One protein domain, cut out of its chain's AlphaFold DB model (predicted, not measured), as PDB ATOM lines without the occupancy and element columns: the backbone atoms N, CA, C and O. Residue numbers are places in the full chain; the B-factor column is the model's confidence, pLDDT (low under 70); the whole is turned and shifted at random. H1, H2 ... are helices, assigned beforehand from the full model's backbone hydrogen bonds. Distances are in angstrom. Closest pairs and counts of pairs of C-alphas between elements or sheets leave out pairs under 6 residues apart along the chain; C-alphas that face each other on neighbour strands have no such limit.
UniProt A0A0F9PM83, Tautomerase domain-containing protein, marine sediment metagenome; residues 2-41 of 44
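AT A GLANCE: This is residues 2 to 41 of the 44 residues of the protein "Tautomerase domain-containing protein" of marine sediment metagenome (UniProt A0A0F9PM83). With little regular structure, the model is an extended chain: a helix at one end, H1, a very short one at the other, H2, and a long bare stretch, residues 13 to 37, that makes most of the length between them. The printed part has 40 residues with two named helices, H1 then H2, and no named strand; the class is all helix, though under half of the residues are in named elements. It is extended, with a radius of gyration of the C-alphas of 15.5 A and spans of 40 by 16 by 14 A.

HOW THE PARTS SIT: H1, residues 2 to 12, and H2, residues 38 to 41, are apart. Before H2 in the chain, residues 32 to 33 pair with residues 36 to 37, antiparallel, as strands do, in stretches too short to be named. In H1 every O i to N i+4 pair is within hydrogen-bond range; H2 is too short for such a pair, but its 1 pair of O i to N i+3 is within range.

IN THESE COORDINATES: H1 begins at C-alpha 2 (-0.144, -23.409, -7.576) and measures 15.3 A. H2 measures 5.4 A and ends at C-alpha 41 (-25.742, -8.146, -12.530).

THE WHOLE: The two C-alphas farthest apart, of Pro 15 and Asp 40, are 40.8 A apart. The link from H1 to H2 is long. The printed part has no cut, and no printed residue is under 70 in pLDDT.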
ATOM      1  N   LYS A   2      -1.149 -23.339  -8.654       90.69
ATOM      2  CA  LYS A   2      -0.144 -23.409  -7.576       90.69
ATOM      3  C   LYS A   2      -0.685 -22.975  -6.208       90.69
ATOM      4  O   LYS A   2      -0.523 -23.696  -5.236       90.69
ATOM      5  N   GLU A   3      -1.401 -21.859  -6.151       93.69
ATOM      6  CA  GLU A   3      -1.944 -21.321  -4.893       93.69
ATOM      7  C   GLU A   3      -2.917 -22.283  -4.198       93.69
ATOM      8  O   GLU A   3      -2.786 -22.521  -3.001       93.69
ATOM      9  N   ILE A   4      -3.837 -22.902  -4.950       93.50
ATOM     10  CA  ILE A   4      -4.768 -23.914  -4.423       93.50
ATOM     11  C   ILE A   4      -3.982 -25.114  -3.882       93.50
ATOM     12  O   ILE A   4      -4.231 -25.569  -2.767       93.50
ATOM     13  N   THR A   5      -3.014 -25.624  -4.655       94.44
ATOM     14  CA  THR A   5      -2.226 -26.789  -4.237       94.44
ATOM     15  C   THR A   5      -1.372 -26.490  -3.003       94.44
ATOM     16  O   THR A   5      -1.314 -27.322  -2.106       94.44
ATOM     17  N   ASP A   6      -0.765 -25.302  -2.927       94.94
ATOM     18  CA  ASP A   6       0.072 -24.868  -1.804       94.94
ATOM     19  C   ASP A   6      -0.780 -24.667  -0.537       94.94
ATOM     20  O   ASP A   6      -0.373 -25.051   0.561       94.94
ATOM     21  N   ALA A   7      -1.989 -24.112  -0.681       94.88
ATOM     22  CA  ALA A   7      -2.935 -23.946   0.419       94.88
ATOM     23  C   ALA A   7      -3.392 -25.296   0.994       94.88
ATOM     24  O   ALA A   7      -3.401 -25.467   2.215       94.88
ATOM     25  N   LEU A   8      -3.717 -26.267   0.131       95.12
ATOM     26  CA  LEU A   8      -4.122 -27.615   0.541       95.12
ATOM     27  C   LEU A   8      -2.997 -28.355   1.276       95.12
ATOM     28  O   LEU A   8      -3.221 -28.899   2.358       95.12
ATOM     29  N   GLU A   9      -1.778 -28.315   0.740       95.06
ATOM     30  CA  GLU A   9      -0.596 -28.918   1.363       95.06
ATOM     31  C   GLU A   9      -0.298 -28.274   2.730       95.06
ATOM     32  O   GLU A   9      -0.058 -28.966   3.723       95.06
ATOM     33  N   LYS A  10      -0.394 -26.942   2.831       96.12
ATOM     34  CA  LYS A  10      -0.157 -26.214   4.084       96.12
ATOM     35  C   LYS A  10      -1.201 -26.531   5.156       96.12
ATOM     36  O   LYS A  10      -0.806 -26.769   6.304       96.12
ATOM     37  N   ALA A  11      -2.485 -26.498   4.796       97.19
ATOM     38  CA  ALA A  11      -3.608 -26.624   5.725       97.19
ATOM     39  C   ALA A  11      -3.867 -28.075   6.144       97.19
ATOM     40  O   ALA A  11      -4.065 -28.340   7.327       97.19
ATOM     41  N   TYR A  12      -3.814 -29.008   5.193       95.75
ATOM     42  CA  TYR A  12      -4.232 -30.395   5.405       95.75
ATOM     43  C   TYR A  12      -3.075 -31.398   5.395       95.75
ATOM     44  O   TYR A  12      -3.302 -32.581   5.630       95.75
ATOM     45  N   LYS A  13      -1.835 -30.953   5.139       95.88
ATOM     46  CA  LYS A  13      -0.632 -31.811   5.064       95.88
ATOM     47  C   LYS A  13      -0.743 -32.932   4.025       95.88
ATOM     48  O   LYS A  13      -0.057 -33.944   4.126       95.88
ATOM     49  N   LEU A  14      -1.596 -32.740   3.020       93.88
ATOM     50  CA  LEU A  14      -1.794 -33.700   1.943       93.88
ATOM     51  C   LEU A  14      -0.701 -33.529   0.879       93.88
ATOM     52  O   LEU A  14      -0.518 -32.417   0.375       93.88
ATOM     53  N   PRO A  15       0.004 -34.606   0.487       92.75
ATOM     54  CA  PRO A  15       0.925 -34.564  -0.642       92.75
ATOM     55  C   PRO A  15       0.181 -34.266  -1.950       92.75
ATOM     56  O   PRO A  15      -0.901 -34.803  -2.187       92.75
ATOM     57  N   ARG A  16       0.770 -33.473  -2.851       91.75
ATOM     58  CA  ARG A  16       0.087 -32.975  -4.069       91.75
ATOM     59  C   ARG A  16      -0.478 -34.047  -4.997       91.75
ATOM     60  O   ARG A  16      -1.445 -33.795  -5.699       91.75
ATOM     61  N   HIS A  17       0.129 -35.229  -5.014       93.62
ATOM     62  CA  HIS A  17      -0.300 -36.342  -5.860       93.62
ATOM     63  C   HIS A  17      -1.549 -37.068  -5.327       93.62
ATOM     64  O   HIS A  17      -2.034 -37.988  -5.973       93.62
ATOM     65  N   THR A  18      -2.062 -36.686  -4.153       95.94
ATOM     66  CA  THR A  18      -3.230 -37.329  -3.524       95.94
ATOM     67  C   THR A  18      -4.566 -36.701  -3.922       95.94
ATOM     68  O   THR A  18      -5.615 -37.214  -3.541       95.94
ATOM     69  N   TYR A  19      -4.559 -35.612  -4.697       94.06
ATOM     70  CA  TYR A  19      -5.769 -34.911  -5.125       94.06
ATOM     71  C   TYR A  19      -5.633 -34.316  -6.528       94.06
ATOM     72  O   TYR A  19      -4.538 -34.099  -7.043       94.06
ATOM     73  N   ILE A  20      -6.783 -34.028  -7.136       94.69
ATOM     74  CA  ILE A  20      -6.897 -33.403  -8.454       94.69
ATOM     75  C   ILE A  20      -7.745 -32.143  -8.295       94.69
ATOM     76  O   ILE A  20      -8.786 -32.168  -7.644       94.69
ATOM     77  N   VAL A  21      -7.305 -31.041  -8.901       93.75
ATOM     78  CA  VAL A  21      -8.098 -29.812  -9.000       93.75
ATOM     79  C   VAL A  21      -8.657 -29.737 -10.415       93.75
ATOM     80  O   VAL A  21      -7.898 -29.717 -11.382       93.75
ATOM     81  N   LEU A  22      -9.980 -29.713 -10.530       95.81
ATOM     82  CA  LEU A  22     -10.686 -29.556 -11.798       95.81
ATOM     83  C   LEU A  22     -11.131 -28.101 -11.937       95.81
ATOM     84  O   LEU A  22     -11.800 -27.571 -11.052       95.81
ATOM     85  N   ILE A  23     -10.767 -27.467 -13.051       95.06
ATOM     86  CA  ILE A  23     -11.290 -26.154 -13.428       95.06
ATOM     87  C   ILE A  23     -12.421 -26.400 -14.420       95.06
ATOM     88  O   ILE A  23     -12.194 -26.941 -15.500       95.06
ATOM     89  N   LYS A  24     -13.637 -26.023 -14.028       95.94
ATOM     90  CA  LYS A  24     -14.814 -26.022 -14.891       95.94
ATOM     91  C   LYS A  24     -15.237 -24.579 -15.100       95.94
ATOM     92  O   LYS A  24     -15.519 -23.879 -14.130       95.94
ATOM     93  N   GLU A  25     -15.256 -24.152 -16.351       96.38
ATOM     94  CA  GLU A  25     -15.744 -22.834 -16.733       96.38
ATOM     95  C   GLU A  25     -17.222 -22.949 -17.109       96.38
ATOM     96  O   GLU A  25     -17.617 -23.840 -17.861       96.38
ATOM     97  N   ASP A  26     -18.039 -22.053 -16.568       96.62
ATOM     98  CA  ASP A  26     -19.452 -21.927 -16.900       96.62
ATOM     99  C   ASP A  26     -19.702 -20.495 -17.385       96.62
ATOM    100  O   ASP A  26     -19.193 -19.528 -16.814       96.62
ATOM    101  N   SER A  27     -20.480 -20.357 -18.458       95.75
ATOM    102  CA  SER A  27     -20.851 -19.045 -18.990       95.75
ATOM    103  C   SER A  27     -21.722 -18.274 -17.980       95.75
ATOM    104  O   SER A  27     -22.535 -18.896 -17.292       95.75
ATOM    105  N   PRO A  28     -21.641 -16.929 -17.907       93.56
ATOM    106  CA  PRO A  28     -22.420 -16.117 -16.961       93.56
ATOM    107  C   PRO A  28     -23.945 -16.289 -17.041       93.56
ATOM    108  O   PRO A  28     -24.653 -15.999 -16.078       93.56
ATOM    109  N   ASN A  29     -24.466 -16.764 -18.176       94.31
ATOM    110  CA  ASN A  29     -25.884 -17.094 -18.359       94.31
ATOM    111  C   ASN A  29     -26.302 -18.433 -17.715       94.31
ATOM    112  O   ASN A  29     -27.490 -18.732 -17.675       94.31
ATOM    113  N   ASN A  30     -25.348 -19.231 -17.227       95.38
ATOM    114  CA  ASN A  30     -25.558 -20.525 -16.571       95.38
ATOM    115  C   ASN A  30     -25.090 -20.523 -15.102       95.38
ATOM    116  O   ASN A  30     -24.974 -21.572 -14.471       95.38
ATOM    117  N   VAL A  31     -24.791 -19.345 -14.550       96.12
ATOM    118  CA  VAL A  31     -24.343 -19.178 -13.165       96.12
ATOM    119  C   VAL A  31     -25.262 -18.176 -12.486       96.12
ATOM    120  O   VAL A  31     -25.466 -17.076 -12.993       96.12
ATOM    121  N   GLY A  32     -25.818 -18.551 -11.333       95.12
ATOM    122  CA  GLY A  32     -26.694 -17.699 -10.534       95.12
ATOM    123  C   GLY A  32     -26.204 -17.566  -9.098       95.12
ATOM    124  O   GLY A  32     -25.624 -18.494  -8.537       95.12
ATOM    125  N   VAL A  33     -26.445 -16.406  -8.489       94.62
ATOM    126  CA  VAL A  33     -26.087 -16.131  -7.093       94.62
ATOM    127  C   VAL A  33     -27.211 -15.326  -6.448       94.62
ATOM    128  O   VAL A  33     -27.498 -14.206  -6.865       94.62
ATOM    129  N   GLY A  34     -27.836 -15.890  -5.411       92.62
ATOM    130  CA  GLY A  34     -28.965 -15.254  -4.722       92.62
ATOM    131  C   GLY A  34     -30.257 -15.200  -5.550       92.62
ATOM    132  O   GLY A  34     -31.081 -14.328  -5.315       92.62
ATOM    133  N   GLY A  35     -30.426 -16.104  -6.522       93.31
ATOM    134  CA  GLY A  35     -31.610 -16.161  -7.394       93.31
ATOM    135  C   GLY A  35     -31.535 -15.296  -8.659       93.31
ATOM    136  O   GLY A  35     -32.458 -15.336  -9.462       93.31
ATOM    137  N   GLU A  36     -30.443 -14.558  -8.864       94.31
ATOM    138  CA  GLU A  36     -30.191 -13.721 -10.048       94.31
ATOM    139  C   GLU A  36     -29.026 -14.314 -10.861       94.31
ATOM    140  O   GLU A  36     -28.034 -14.761 -10.269       94.31
ATOM    141  N   LEU A  37     -29.129 -14.348 -12.198       95.19
ATOM    142  CA  LEU A  37     -28.028 -14.800 -13.057       95.19
ATOM    143  C   LEU A  37     -26.882 -13.784 -13.032       95.19
ATOM    144  O   LEU A  37     -27.100 -12.577 -12.936       95.19
ATOM    145  N   VAL A  38     -25.642 -14.260 -13.166       94.75
ATOM    146  CA  VAL A  38     -24.459 -13.386 -13.184       94.75
ATOM    147  C   VAL A  38     -24.542 -12.386 -14.340       94.75
ATOM    148  O   VAL A  38     -24.214 -11.220 -14.143       94.75
ATOM    149  N   ILE A  39     -25.058 -12.805 -15.500       94.56
ATOM    150  CA  ILE A  39     -25.249 -11.926 -16.666       94.56
ATOM    151  C   ILE A  39     -26.220 -10.757 -16.424       94.56
ATOM    152  O   ILE A  39     -26.156  -9.750 -17.127       94.56
ATOM    153  N   ASP A  40     -27.111 -10.859 -15.437       93.31
ATOM    154  CA  ASP A  40     -28.081  -9.804 -15.133       93.31
ATOM    155  C   ASP A  40     -27.524  -8.764 -14.147       93.31
ATOM    156  O   ASP A  40     -28.055  -7.659 -14.047       93.31
ATOM    157  N   ARG A  41     -26.395  -9.059 -13.484       86.69
ATOM    158  CA  ARG A  41     -25.742  -8.146 -12.530       86.69
ATOM    159  C   ARG A  41     -25.070  -6.949 -13.191       86.69
ATOM    160  O   ARG A  41     -25.049  -5.881 -12.597       86.69
TER     161      ARG A  41